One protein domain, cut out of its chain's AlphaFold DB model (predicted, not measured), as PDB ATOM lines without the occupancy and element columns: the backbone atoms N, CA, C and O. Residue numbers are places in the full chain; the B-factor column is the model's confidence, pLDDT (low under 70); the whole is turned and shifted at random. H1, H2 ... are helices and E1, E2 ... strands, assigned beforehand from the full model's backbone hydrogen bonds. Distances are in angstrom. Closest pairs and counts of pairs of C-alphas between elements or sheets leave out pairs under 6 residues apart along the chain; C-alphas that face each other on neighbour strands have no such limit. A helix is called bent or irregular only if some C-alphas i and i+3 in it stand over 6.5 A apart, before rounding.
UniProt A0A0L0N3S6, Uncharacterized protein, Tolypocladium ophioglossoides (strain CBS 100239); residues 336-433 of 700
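AT A GLANCE: This is residues 336 to 433 of the 700 residues of an uncharacterized protein of Tolypocladium ophioglossoides (strain CBS 100239) (UniProt A0A0L0N3S6). A strongly twisted sheet, curled like part of a barrel, is the middle of three layers, with H1 and H2 over one face and H3 over the other. The turn between E1 and E2 lies at one end of the long axis, the link from E3 to H2 at the other. The printed part has 98 residues, in the order E1 E2 H1 E3 H2 E4 H3; the mixed sheet runs E1 E2 E3 E4, and the class is mixed, helices and strands. It is compact, with a radius of gyration of the C-alphas of 13.7 A, and elongated, spanning 44 by 28 by 19 A.

HOW THE PARTS SIT: E1, residues 336 to 339, and E2, residues 347 to 355, form an antiparallel hairpin; N 337 and O 349 are 2.9 A apart, within hydrogen-bond range. H1, residues 362 to 372, is on the sheet at a height of 10.1 A, with C-alphas Ile 368 and Val 352 of E2 closest at 7.7 A. E3, residues 380 to 385, is parallel to E2, with N 383 and O 352 at 2.9 A. H2, residues 391 to 402, is on the same face of the sheet as H1; its height over the sheet is 9.4 A, and it lies over E3. E4, residues 410 to 413, is parallel to E3, with N 411 and O 382 at 2.8 A. E2, H1, E3 and E3, H2, E4 are strand-helix-strand units, parallel neighbour strands joined through a helix, with right-handed crossovers. H3, residues 416 to 431, is on the opposite face; its C-alpha 431 is 5.9 A from that of Val 339, the closest pair with E1. Every O i to N i+4 pair is within range in H1 and H2, and 10 of 12 in H3.

IN THESE COORDINATES: E1 begins at C-alpha 336 (-26.292, -18.433, 36.058). E2 is 26.6 A long, H1 15.3 A, E3 17.0 A and H2 16.0 A. H3, 23.2 A, is only just irregular, with C-alphas 417 and 420 7.0 A apart; it ends at C-alpha 431 (-20.440, -21.198, 23.817).

THE WHOLE: The C-alphas of Arg 343 and Arg 389, the two farthest apart, are 45.3 A apart. The printed part has no cut and no long link. Its mean pLDDT is 73.0, with 27 residues under 70, among them 340 to 347.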
ATOM      1  N   ALA A 336     -27.453 -19.050  36.699       77.31
ATOM      2  CA  ALA A 336     -26.292 -18.433  36.058       77.31
ATOM      3  C   ALA A 336     -25.230 -19.487  35.724       77.31
ATOM      4  O   ALA A 336     -24.880 -20.303  36.576       77.31
ATOM      5  N   PHE A 337     -24.690 -19.470  34.502       76.56
ATOM      6  CA  PHE A 337     -23.656 -20.413  34.061       76.56
ATOM      7  C   PHE A 337     -22.489 -19.715  33.337       76.56
ATOM      8  O   PHE A 337     -22.697 -18.738  32.611       76.56
ATOM      9  N   PRO A 338     -21.240 -20.186  33.520       70.81
ATOM     10  CA  PRO A 338     -20.072 -19.573  32.900       70.81
ATOM     11  C   PRO A 338     -20.015 -19.861  31.398       70.81
ATOM     12  O   PRO A 338     -20.093 -21.007  30.959       70.81
ATOM     13  N   VAL A 339     -19.803 -18.805  30.621       71.38
ATOM     14  CA  VAL A 339     -19.591 -18.836  29.175       71.38
ATOM     15  C   VAL A 339     -18.109 -18.555  28.895       71.38
ATOM     16  O   VAL A 339     -17.602 -17.518  29.342       71.38
ATOM     17  N   PRO A 340     -17.396 -19.426  28.153       58.25
ATOM     18  CA  PRO A 340     -16.047 -19.135  27.679       58.25
ATOM     19  C   PRO A 340     -16.024 -17.822  26.891       58.25
ATOM     20  O   PRO A 340     -16.910 -17.555  26.082       58.25
ATOM     21  N   SER A 341     -15.020 -16.982  27.130       56.91
ATOM     22  CA  SER A 341     -14.872 -15.705  26.432       56.91
ATOM     23  C   SER A 341     -13.457 -15.565  25.897       56.91
ATOM     24  O   SER A 341     -12.482 -15.787  26.620       56.91
ATOM     25  N   HIS A 342     -13.343 -15.157  24.634       47.59
ATOM     26  CA  HIS A 342     -12.100 -15.147  23.856       47.59
ATOM     27  C   HIS A 342     -11.029 -14.156  24.380       47.59
ATOM     28  O   HIS A 342      -9.933 -14.070  23.827       47.59
ATOM     29  N   ARG A 343     -11.336 -13.402  25.450       45.16
ATOM     30  CA  ARG A 343     -10.442 -12.460  26.154       45.16
ATOM     31  C   ARG A 343     -10.224 -12.789  27.644       45.16
ATOM     32  O   ARG A 343      -9.881 -11.907  28.425       45.16
ATOM     33  N   GLY A 344     -10.440 -14.034  28.072       42.06
ATOM     34  CA  GLY A 344      -9.957 -14.549  29.367       42.06
ATOM     35  C   GLY A 344     -10.696 -14.099  30.638       42.06
ATOM     36  O   GLY A 344     -10.507 -14.715  31.684       42.06
ATOM     37  N   ARG A 345     -11.586 -13.097  30.584       48.88
ATOM     38  CA  ARG A 345     -12.569 -12.857  31.657       48.88
ATOM     39  C   ARG A 345     -13.762 -13.795  31.467       48.88
ATOM     40  O   ARG A 345     -14.470 -13.684  30.470       48.88
ATOM     41  N   GLY A 346     -13.990 -14.702  32.417       56.94
ATOM     42  CA  GLY A 346     -15.183 -15.551  32.425       56.94
ATOM     43  C   GLY A 346     -16.444 -14.701  32.584       56.94
ATOM     44  O   GLY A 346     -16.577 -13.990  33.575       56.94
ATOM     45  N   GLN A 347     -17.344 -14.762  31.606       68.25
ATOM     46  CA  GLN A 347     -18.634 -14.066  31.633       68.25
ATOM     47  C   GLN A 347     -19.727 -15.050  32.053       68.25
ATOM     48  O   GLN A 347     -19.631 -16.238  31.743       68.25
ATOM     49  N   LEU A 348     -20.766 -14.578  32.739       73.94
ATOM     50  CA  LEU A 348     -21.902 -15.407  33.139       73.94
ATOM     51  C   LEU A 348     -23.069 -15.146  32.188       73.94
ATOM     52  O   LEU A 348     -23.511 -14.008  32.067       73.94
ATOM     53  N   CYS A 349     -23.592 -16.191  31.545       76.88
ATOM     54  CA  CYS A 349     -24.961 -16.122  31.043       76.88
ATOM     55  C   CYS A 349     -25.894 -16.263  32.243       76.88
ATOM     56  O   CYS A 349     -25.651 -17.116  33.104       76.88
ATOM     57  N   ARG A 350     -26.924 -15.421  32.326       82.06
ATOM     58  CA  ARG A 350     -27.887 -15.440  33.431       82.06
ATOM     59  C   ARG A 350     -29.310 -15.539  32.898       82.06
ATOM     60  O   ARG A 350     -29.632 -14.971  31.858       82.06
ATOM     61  N   VAL A 351     -30.149 -16.274  33.612       83.62
ATOM     62  CA  VAL A 351     -31.493 -16.645  33.176       83.62
ATOM     63  C   VAL A 351     -32.485 -16.392  34.304       83.62
ATOM     64  O   VAL A 351     -32.233 -16.767  35.453       83.62
ATOM     65  N   VAL A 352     -33.612 -15.772  33.963       85.31
ATOM     66  CA  VAL A 352     -34.787 -15.656  34.836       85.31
ATOM     67  C   VAL A 352     -35.816 -16.708  34.427       85.31
ATOM     68  O   VAL A 352     -36.067 -16.912  33.239       85.31
ATOM     69  N   LEU A 353     -36.396 -17.383  35.415       82.81
ATOM     70  CA  LEU A 353     -37.477 -18.353  35.268       82.81
ATOM     71  C   LEU A 353     -38.790 -17.706  35.710       82.81
ATOM     72  O   LEU A 353     -38.877 -17.165  36.812       82.81
ATOM     73  N   LEU A 354     -39.810 -17.780  34.855       84.88
ATOM     74  CA  LEU A 354     -41.158 -17.282  35.130       84.88
ATOM     75  C   LEU A 354     -42.191 -18.395  34.937       84.88
ATOM     76  O   LEU A 354     -42.113 -19.169  33.980       84.88
ATOM     77  N   SER A 355     -43.202 -18.445  35.802       82.12
ATOM     78  CA  SER A 355     -44.457 -19.143  35.509       82.12
ATOM     79  C   SER A 355     -45.406 -18.245  34.710       82.12
ATOM     80  O   SER A 355     -45.347 -17.018  34.799       82.12
ATOM     81  N   ALA A 356     -46.350 -18.844  33.978       79.69
ATOM     82  CA  ALA A 356     -47.451 -18.112  33.343       79.69
ATOM     83  C   ALA A 356     -48.203 -17.182  34.324       79.69
ATOM     84  O   ALA A 356     -48.583 -16.074  33.961       79.69
ATOM     85  N   SER A 357     -48.348 -17.610  35.582       75.19
ATOM     86  CA  SER A 357     -48.979 -16.864  36.678       75.19
ATOM     87  C   SER A 357     -48.168 -15.683  37.236       75.19
ATOM     88  O   SER A 357     -48.723 -14.886  37.988       75.19
ATOM     89  N   GLN A 358     -46.886 -15.549  36.880       73.81
ATOM     90  CA  GLN A 358     -46.025 -14.420  37.267       73.81
ATOM     91  C   GLN A 358     -45.932 -13.332  36.186       73.81
ATOM     92  O   GLN A 358     -45.400 -12.257  36.448       73.81
ATOM     93  N   VAL A 359     -46.425 -13.571  34.967       77.81
ATOM     94  CA  VAL A 359     -46.342 -12.564  33.900       77.81
ATOM     95  C   VAL A 359     -47.249 -11.371  34.207       77.81
ATOM     96  O   VAL A 359     -48.409 -11.531  34.582       77.81
ATOM     97  N   GLY A 360     -46.731 -10.158  34.005       71.25
ATOM     98  CA  GLY A 360     -47.484  -8.922  34.180       71.25
ATOM     99  C   GLY A 360     -47.631  -8.428  35.625       71.25
ATOM    100  O   GLY A 360     -48.232  -7.362  35.824       71.25
ATOM    101  N   THR A 361     -47.076  -9.124  36.625       81.62
ATOM    102  CA  THR A 361     -46.941  -8.577  37.988       81.62
ATOM    103  C   THR A 361     -45.802  -7.540  38.029       81.62
ATOM    104  O   THR A 361     -44.883  -7.604  37.203       81.62
ATOM    105  N   PRO A 362     -45.839  -6.532  38.922       74.00
ATOM    106  CA  PRO A 362     -44.777  -5.526  38.979       74.00
ATOM    107  C   PRO A 362     -43.425  -6.127  39.388       74.00
ATOM    108  O   PRO A 362     -42.401  -5.691  38.881       74.00
ATOM    109  N   GLU A 363     -43.408  -7.175  40.214       77.00
ATOM    110  CA  GLU A 363     -42.181  -7.860  40.638       77.00
ATOM    111  C   GLU A 363     -41.495  -8.567  39.460       77.00
ATOM    112  O   GLU A 363     -40.269  -8.557  39.360       77.00
ATOM    113  N   ALA A 364     -42.266  -9.153  38.536       78.38
ATOM    114  CA  ALA A 364     -41.713  -9.761  37.330       78.38
ATOM    115  C   ALA A 364     -41.108  -8.712  36.383       78.38
ATOM    116  O   ALA A 364     -40.006  -8.931  35.877       78.38
ATOM    117  N   ARG A 365     -41.766  -7.553  36.208       78.50
ATOM    118  CA  ARG A 365     -41.207  -6.410  35.455       78.50
ATOM    119  C   ARG A 365     -39.887  -5.947  36.058       78.50
ATOM    120  O   ARG A 365     -38.874  -5.952  35.367       78.50
ATOM    121  N   ASP A 366     -39.877  -5.662  37.358       79.12
ATOM    122  CA  ASP A 366     -38.688  -5.231  38.095       79.12
ATOM    123  C   ASP A 366     -37.516  -6.213  37.943       79.12
ATOM    124  O   ASP A 366     -36.369  -5.789  37.800       79.12
ATOM    125  N   ARG A 367     -37.774  -7.529  37.937       77.94
ATOM    126  CA  ARG A 367     -36.733  -8.543  37.697       77.94
ATOM    127  C   ARG A 367     -36.205  -8.512  36.260       77.94
ATOM    128  O   ARG A 367     -34.998  -8.655  36.079       77.94
ATOM    129  N   ILE A 368     -37.055  -8.300  35.253       79.62
ATOM    130  CA  ILE A 368     -36.639  -8.230  33.840       79.62
ATOM    131  C   ILE A 368     -35.909  -6.911  33.525       79.62
ATOM    132  O   ILE A 368     -34.929  -6.916  32.782       79.62
ATOM    133  N   ASP A 369     -36.307  -5.796  34.132       78.06
ATOM    134  CA  ASP A 369     -35.618  -4.511  33.957       78.06
ATOM    135  C   ASP A 369     -34.262  -4.502  34.688       78.06
ATOM    136  O   ASP A 369     -33.265  -3.991  34.177       78.06
ATOM    137  N   ARG A 370     -34.156  -5.164  35.850       75.19
ATOM    138  CA  ARG A 370     -32.855  -5.422  36.503       75.19
ATOM    139  C   ARG A 370     -31.986  -6.401  35.700       75.19
ATOM    140  O   ARG A 370     -30.764  -6.279  35.738       75.19
ATOM    141  N   LEU A 371     -32.593  -7.341  34.970       76.81
ATOM    142  CA  LEU A 371     -31.912  -8.261  34.052       76.81
ATOM    143  C   LEU A 371     -31.345  -7.520  32.826       76.81
ATOM    144  O   LEU A 371     -30.192  -7.752  32.466       76.81
ATOM    145  N   SER A 372     -32.111  -6.612  32.203       70.44
ATOM    146  CA  SER A 372     -31.690  -5.890  30.987       70.44
ATOM    147  C   SER A 372     -30.473  -4.985  31.221       70.44
ATOM    148  O   SER A 372     -29.590  -4.885  30.366       70.44
ATOM    149  N   LEU A 373     -30.369  -4.401  32.418       70.38
ATOM    150  CA  LEU A 373     -29.260  -3.540  32.840       70.38
ATOM    151  C   LEU A 373     -27.921  -4.276  33.061       70.38
ATOM    152  O   LEU A 373     -26.893  -3.619  33.241       70.38
ATOM    153  N   LEU A 374     -27.890  -5.616  33.062       64.69
ATOM    154  CA  LEU A 374     -26.710  -6.401  33.447       64.69
ATOM    155  C   LEU A 374     -25.957  -7.011  32.258       64.69
ATOM    156  O   LEU A 374     -26.529  -7.410  31.246       64.69
ATOM    157  N   ASP A 375     -24.624  -7.023  32.374       61.34
ATOM    158  CA  ASP A 375     -23.644  -7.373  31.327       61.34
ATOM    159  C   ASP A 375     -23.894  -6.706  29.947       61.34
ATOM    160  O   ASP A 375     -23.375  -7.163  28.926       61.34
ATOM    161  N   GLY A 376     -24.660  -5.607  29.910       55.31
ATOM    162  CA  GLY A 376     -25.041  -4.900  28.684       55.31
ATOM    163  C   GLY A 376     -26.038  -5.664  27.805       55.31
ATOM    164  O   GLY A 376     -25.928  -5.595  26.583       55.31
ATOM    165  N   GLY A 377     -26.943  -6.455  28.395       54.75
ATOM    166  CA  GLY A 377     -28.028  -7.167  27.698       54.75
ATOM    167  C   GLY A 377     -27.601  -8.355  26.819       54.75
ATOM    168  O   GLY A 377     -28.411  -9.214  26.489       54.75
ATOM    169  N   GLY A 378     -26.318  -8.479  26.466       57.06
ATOM    170  CA  GLY A 378     -25.848  -9.464  25.482       57.06
ATOM    171  C   GLY A 378     -25.759 -10.925  25.952       57.06
ATOM    172  O   GLY A 378     -25.439 -11.793  25.136       57.06
ATOM    173  N   LYS A 379     -25.968 -11.214  27.248       68.88
ATOM    174  CA  LYS A 379     -25.847 -12.564  27.855       68.88
ATOM    175  C   LYS A 379     -26.919 -12.849  28.918       68.88
ATOM    176  O   LYS A 379     -26.641 -13.462  29.950       68.88
ATOM    177  N   VAL A 380     -28.143 -12.403  28.657       77.31
ATOM    178  CA  VAL A 380     -29.319 -12.674  29.496       77.31
ATOM    179  C   VAL A 380     -30.394 -13.434  28.721       77.31
ATOM    180  O   VAL A 380     -30.392 -13.415  27.492       77.31
ATOM    181  N   ALA A 381     -31.295 -14.123  29.421       80.62
ATOM    182  CA  ALA A 381     -32.456 -14.799  28.839       80.62
ATOM    183  C   ALA A 381     -33.614 -14.905  29.845       80.62
ATOM    184  O   ALA A 381     -33.395 -14.915  31.058       80.62
ATOM    185  N   VAL A 382     -34.839 -15.051  29.341       84.31
ATOM    186  CA  VAL A 382     -36.032 -15.354  30.146       84.31
ATOM    187  C   VAL A 382     -36.626 -16.674  29.665       84.31
ATOM    188  O   VAL A 382     -36.880 -16.841  28.475       84.31
ATOM    189  N   ILE A 383     -36.860 -17.616  30.576       86.00
ATOM    190  CA  ILE A 383     -37.551 -18.878  30.287       86.00
ATOM    191  C   ILE A 383     -38.944 -18.823  30.920       86.00
ATOM    192  O   ILE A 383     -39.068 -18.616  32.129       86.00
ATOM    193  N   LEU A 384     -39.989 -19.024  30.111       84.31
ATOM    194  CA  LEU A 384     -41.386 -19.010  30.556       84.31
ATOM    195  C   LEU A 384     -41.978 -20.423  30.539       84.31
ATOM    196  O   LEU A 384     -42.039 -21.059  29.488       84.31
ATOM    197  N   LEU A 385     -42.479 -20.887  31.684       83.94
ATOM    198  CA  LEU A 385     -43.192 -22.156  31.801       83.94
ATOM    199  C   LEU A 385     -44.677 -21.992  31.431       83.94
ATOM    200  O   LEU A 385     -45.451 -21.382  32.171       83.94
ATOM    201  N   LEU A 386     -45.079 -22.590  30.306       80.38
ATOM    202  CA  LEU A 386     -46.428 -22.525  29.720       80.38
ATOM    203  C   LEU A 386     -47.448 -23.503  30.347       80.38
ATOM    204  O   LEU A 386     -48.458 -23.803  29.719       80.38
ATOM    205  N   ALA A 387     -47.195 -24.036  31.545       64.81
ATOM    206  CA  ALA A 387     -47.936 -25.184  32.091       64.81
ATOM    207  C   ALA A 387     -49.434 -24.931  32.398       64.81
ATOM    208  O   ALA A 387     -50.194 -25.887  32.553       64.81
ATOM    209  N   ASP A 388     -49.867 -23.669  32.474       64.25
ATOM    210  CA  ASP A 388     -51.266 -23.279  32.686       64.25
ATOM    211  C   ASP A 388     -52.052 -23.121  31.375       64.25
ATOM    212  O   ASP A 388     -51.501 -22.818  30.316       64.25
ATOM    213  N   ARG A 389     -53.387 -23.225  31.456       60.69
ATOM    214  CA  ARG A 389     -54.297 -23.036  30.303       60.69
ATOM    215  C   ARG A 389     -54.126 -21.688  29.599       60.69
ATOM    216  O   ARG A 389     -54.302 -21.613  28.387       60.69
ATOM    217  N   ASP A 390     -53.762 -20.657  30.354       67.00
ATOM    218  CA  ASP A 390     -53.535 -19.300  29.859       67.00
ATOM    219  C   ASP A 390     -52.055 -19.029  29.522       67.00
ATOM    220  O   ASP A 390     -51.691 -17.900  29.196       67.00
ATOM    221  N   GLY A 391     -51.187 -20.052  29.535       75.12
ATOM    222  CA  GLY A 391     -49.744 -19.924  29.295       75.12
ATOM    223  C   GLY A 391     -49.384 -19.218  27.986       75.12
ATOM    224  O   GLY A 391     -48.473 -18.395  27.960       75.12
ATOM    225  N   MET A 392     -50.148 -19.443  26.910       80.19
ATOM    226  CA  MET A 392     -49.946 -18.724  25.645       80.19
ATOM    227  C   MET A 392     -50.391 -17.251  25.717       80.19
ATOM    228  O   MET A 392     -49.781 -16.395  25.081       80.19
ATOM    229  N   ALA A 393     -51.417 -16.921  26.509       79.69
ATOM    230  CA  ALA A 393     -51.814 -15.531  26.741       79.69
ATOM    231  C   ALA A 393     -50.772 -14.796  27.605       79.69
ATOM    232  O   ALA A 393     -50.412 -13.655  27.305       79.69
ATOM    233  N   ALA A 394     -50.216 -15.480  28.612       80.62
ATOM    234  CA  ALA A 394     -49.068 -15.009  29.379       80.62
ATOM    235  C   ALA A 394     -47.848 -14.786  28.467       80.62
ATOM    236  O   ALA A 394     -47.269 -13.707  28.491       80.62
ATOM    237  N   PHE A 395     -47.510 -15.721  27.575       83.69
ATOM    238  CA  PHE A 395     -46.419 -15.540  26.607       83.69
ATOM    239  C   PHE A 395     -46.618 -14.310  25.706       83.69
ATOM    240  O   PHE A 395     -45.701 -13.504  25.574       83.69
ATOM    241  N   MET A 396     -47.821 -14.105  25.154       82.75
ATOM    242  CA  MET A 396     -48.130 -12.902  24.364       82.75
ATOM    243  C   MET A 396     -48.036 -11.610  25.192       82.75
ATOM    244  O   MET A 396     -47.590 -10.587  24.680       82.75
ATOM    245  N   THR A 397     -48.426 -11.648  26.470       83.81
ATOM    246  CA  THR A 397     -48.307 -10.502  27.388       83.81
ATOM    247  C   THR A 397     -46.839 -10.183  27.664       83.81
ATOM    248  O   THR A 397     -46.422  -9.038  27.503       83.81
ATOM    249  N   LEU A 398     -46.036 -11.205  27.973       82.25
ATOM    250  CA  LEU A 398     -44.600 -11.084  28.208       82.25
ATOM    251  C   LEU A 398     -43.866 -10.576  26.957       82.25
ATOM    252  O   LEU A 398     -42.986  -9.733  27.065       82.25
ATOM    253  N   GLN A 399     -44.256 -11.019  25.757       81.38
ATOM    254  CA  GLN A 399     -43.690 -10.503  24.507       81.38
ATOM    255  C   GLN A 399     -43.952  -9.004  24.301       81.38
ATOM    256  O   GLN A 399     -43.074  -8.316  23.794       81.38
ATOM    257  N   VAL A 400     -45.124  -8.488  24.690       79.44
ATOM    258  CA  VAL A 400     -45.444  -7.048  24.609       79.44
ATOM    259  C   VAL A 400     -44.731  -6.249  25.705       79.44
ATOM    260  O   VAL A 400     -44.306  -5.123  25.469       79.44
ATOM    261  N   GLU A 401     -44.579  -6.839  26.887       73.62
ATOM    262  CA  GLU A 401     -43.916  -6.260  28.058       73.62
ATOM    263  C   GLU A 401     -42.398  -6.116  27.855       73.62
ATOM    264  O   GLU A 401     -41.836  -5.043  28.056       73.62
ATOM    265  N   VAL A 402     -41.749  -7.167  27.355       72.44
ATOM    266  CA  VAL A 402     -40.305  -7.204  27.070       72.44
ATOM    267  C   VAL A 402     -39.963  -6.547  25.723       72.44
ATOM    268  O   VAL A 402     -38.795  -6.297  25.455       72.44
ATOM    269  N   PHE A 403     -40.949  -6.159  24.900       70.12
ATOM    270  CA  PHE A 403     -40.717  -5.438  23.634       70.12
ATOM    271  C   PHE A 403     -39.952  -4.111  23.808       70.12
ATOM    272  O   PHE A 403     -39.342  -3.626  22.863       70.12
ATOM    273  N   ALA A 404     -39.981  -3.513  25.005       62.28
ATOM    274  CA  ALA A 404     -39.205  -2.315  25.333       62.28
ATOM    275  C   ALA A 404     -37.744  -2.603  25.748       62.28
ATOM    276  O   ALA A 404     -36.935  -1.679  25.793       62.28
ATOM    277  N   ASN A 405     -37.408  -3.860  26.053       63.69
ATOM    278  CA  ASN A 405     -36.086  -4.312  26.493       63.69
ATOM    279  C   ASN A 405     -35.358  -5.015  25.331       63.69
ATOM    280  O   ASN A 405     -35.310  -6.246  25.254       63.69
ATOM    281  N   ASP A 406     -34.799  -4.211  24.419       56.41
ATOM    282  CA  ASP A 406     -34.079  -4.678  23.229       56.41
ATOM    283  C   ASP A 406     -33.028  -5.758  23.559       56.41
ATOM    284  O   ASP A 406     -32.050  -5.520  24.268       56.41
ATOM    285  N   GLY A 407     -33.207  -6.950  22.978       59.72
ATOM    286  CA  GLY A 407     -32.198  -8.015  22.952       59.72
ATOM    287  C   GLY A 407     -32.408  -9.205  23.892       59.72
ATOM    288  O   GLY A 407     -31.669 -10.180  23.751       59.72
ATOM    289  N   ILE A 408     -33.399  -9.199  24.794       75.81
ATOM    290  CA  ILE A 408     -33.645 -10.349  25.688       75.81
ATOM    291  C   ILE A 408     -34.411 -11.470  24.949       75.81
ATOM    292  O   ILE A 408     -35.567 -11.271  24.572       75.81
ATOM    293  N   PRO A 409     -33.837 -12.678  24.775       75.62
ATOM    294  CA  PRO A 409     -34.561 -13.826  24.245       75.62
ATOM    295  C   PRO A 409     -35.520 -14.408  25.296       75.62
ATOM    296  O   PRO A 409     -35.105 -14.803  26.390       75.62
ATOM    297  N   ILE A 410     -36.799 -14.519  24.928       81.31
ATOM    298  CA  ILE A 410     -37.814 -15.272  25.679       81.31
ATOM    299  C   ILE A 410     -37.910 -16.679  25.081       81.31
ATOM    300  O   ILE A 410     -38.225 -16.825  23.899       81.31
ATOM    301  N   VAL A 411     -37.692 -17.710  25.897       83.69
ATOM    302  CA  VAL A 411     -37.842 -19.117  25.499       83.69
ATOM    303  C   VAL A 411     -39.032 -19.744  26.239       83.69
ATOM    304  O   VAL A 411     -38.967 -19.912  27.457       83.69
ATOM    305  N   PRO A 412     -40.130 -20.093  25.546       84.69
ATOM    306  CA  PRO A 412     -41.209 -20.860  26.151       84.69
ATOM    307  C   PRO A 412     -40.802 -22.331  26.327       84.69
ATOM    308  O   PRO A 412     -40.251 -22.934  25.407       84.69
ATOM    309  N   ILE A 413     -41.131 -22.915  27.480       83.50
ATOM    310  CA  ILE A 413     -41.083 -24.364  27.731       83.50
ATOM    311  C   ILE A 413     -42.470 -24.860  28.151       83.50
ATOM    312  O   ILE A 413     -43.183 -24.187  28.899       83.50
ATOM    313  N   SER A 414     -42.868 -26.037  27.678       79.31
ATOM    314  CA  SER A 414     -44.182 -26.634  27.964       79.31
ATOM    315  C   SER A 414     -44.189 -27.386  29.297       79.31
ATOM    316  O   SER A 414     -45.235 -27.537  29.926       79.31
ATOM    317  N   SER A 415     -43.017 -27.844  29.746       76.75
ATOM    318  CA  SER A 415     -42.837 -28.621  30.971       76.75
ATOM    319  C   SER A 415     -41.504 -28.301  31.648       76.75
ATOM    320  O   SER A 415     -40.497 -28.072  30.983       76.75
ATOM    321  N   ALA A 416     -41.455 -28.384  32.980       77.81
ATOM    322  CA  ALA A 416     -40.207 -28.272  33.740       77.81
ATOM    323  C   ALA A 416     -39.173 -29.363  33.372       77.81
ATOM    324  O   ALA A 416     -37.979 -29.174  33.587       77.81
ATOM    325  N   VAL A 417     -39.613 -30.476  32.770       77.38
ATOM    326  CA  VAL A 417     -38.740 -31.551  32.259       77.38
ATOM    327  C   VAL A 417     -37.919 -31.101  31.038       77.38
ATOM    328  O   VAL A 417     -36.844 -31.635  30.791       77.38
ATOM    329  N   GLU A 418     -38.374 -30.085  30.299       78.69
ATOM    330  CA  GLU A 418     -37.657 -29.521  29.142       78.69
ATOM    331  C   GLU A 418     -36.549 -28.540  29.563       78.69
ATOM    332  O   GLU A 418     -35.658 -28.225  28.768       78.69
ATOM    333  N   LEU A 419     -36.569 -28.062  30.815       80.31
ATOM    334  CA  LEU A 419     -35.655 -27.032  31.314       80.31
ATOM    335  C   LEU A 419     -34.162 -27.406  31.186       80.31
ATOM    336  O   LEU A 419     -33.407 -26.548  30.723       80.31
ATOM    337  N   PRO A 420     -33.696 -28.633  31.507       77.94
ATOM    338  CA  PRO A 420     -32.291 -29.000  31.322       77.94
ATOM    339  C   PRO A 420     -31.864 -28.943  29.848       77.94
ATOM    340  O   PRO A 420     -30.827 -28.370  29.528       77.94
ATOM    341  N   SER A 421     -32.689 -29.459  28.930       75.81
ATOM    342  CA  SER A 421     -32.424 -29.428  27.484       75.81
ATOM    343  C   SER A 421     -32.472 -28.008  26.907       75.81
ATOM    344  O   SER A 421     -31.686 -27.671  26.018       75.81
ATOM    345  N   CYS A 422     -33.347 -27.150  27.440       80.44
ATOM    346  CA  CYS A 422     -33.410 -25.727  27.115       80.44
ATOM    347  C   CYS A 422     -32.148 -24.984  27.588       80.44
ATOM    348  O   CYS A 422     -31.515 -24.279  26.801       80.44
ATOM    349  N   LEU A 423     -31.736 -25.180  28.846       80.62
ATOM    350  CA  LEU A 423     -30.512 -24.594  29.402       80.62
ATOM    351  C   LEU A 423     -29.256 -25.101  28.687       80.62
ATOM    352  O   LEU A 423     -28.338 -24.319  28.460       80.62
ATOM    353  N   ASP A 424     -29.215 -26.368  28.272       76.38
ATOM    354  CA  ASP A 424     -28.100 -26.906  27.490       76.38
ATOM    355  C   ASP A 424     -28.070 -26.352  26.054       76.38
ATOM    356  O   ASP A 424     -27.004 -26.075  25.505       76.38
ATOM    357  N   SER A 425     -29.239 -26.102  25.458       79.12
ATOM    358  CA  SER A 425     -29.351 -25.435  24.154       79.12
ATOM    359  C   SER A 425     -28.897 -23.974  24.228       79.12
ATOM    360  O   SER A 425     -28.106 -23.540  23.390       79.12
ATOM    361  N   LEU A 426     -29.311 -23.236  25.264       76.44
ATOM    362  CA  LEU A 426     -28.822 -21.884  25.560       76.44
ATOM    363  C   LEU A 426     -27.312 -21.888  25.833       76.44
ATOM    364  O   LEU A 426     -26.589 -21.073  25.265       76.44
ATOM    365  N   ARG A 427     -26.807 -22.848  26.622       75.12
ATOM    366  CA  ARG A 427     -25.370 -23.050  26.867       75.12
ATOM    367  C   ARG A 427     -24.615 -23.180  25.548       75.12
ATOM    368  O   ARG A 427     -23.700 -22.398  25.313       75.12
ATOM    369  N   ARG A 428     -25.047 -24.076  24.656       71.81
ATOM    370  CA  ARG A 428     -24.439 -24.292  23.329       71.81
ATOM    371  C   ARG A 428     -24.529 -23.059  22.418       71.81
ATOM    372  O   ARG A 428     -23.569 -22.779  21.708       71.81
ATOM    373  N   GLN A 429     -25.624 -22.295  22.460       69.81
ATOM    374  CA  GLN A 429     -25.753 -21.023  21.726       69.81
ATOM    375  C   GLN A 429     -24.848 -19.911  22.282       69.81
ATOM    376  O   GLN A 429     -24.413 -19.045  21.527       69.81
ATOM    377  N   CYS A 430     -24.547 -19.925  23.584       64.88
ATOM    378  CA  CYS A 430     -23.614 -18.990  24.206       64.88
ATOM    379  C   CYS A 430     -22.139 -19.396  24.046       64.88
ATOM    380  O   CYS A 430     -21.280 -18.515  24.085       64.88
ATOM    381  N   THR A 431     -21.824 -20.694  23.928       63.69
ATOM    382  CA  THR A 431     -20.440 -21.198  23.817       63.69
ATOM    383  C   THR A 431     -19.963 -21.445  22.387       63.69
ATOM    384  O   THR A 431     -18.754 -21.457  22.166       63.69
ATOM    385  N   GLY A 432     -20.866 -21.682  21.435       51.03
ATOM    386  CA  GLY A 432     -20.520 -21.870  20.029       51.03
ATOM    387  C   GLY A 432     -20.430 -20.549  19.267       51.03
ATOM    388  O   GLY A 432     -21.236 -19.644  19.488       51.03
ATOM    389  N   ASP A 433     -19.505 -20.469  18.306       45.12
ATOM    390  CA  ASP A 433     -19.628 -19.497  17.219       45.12
ATOM    391  C   ASP A 433     -20.979 -19.714  16.526       45.12
ATOM    392  O   ASP A 433     -21.284 -20.806  16.035       45.12
TER     393      ASP A 433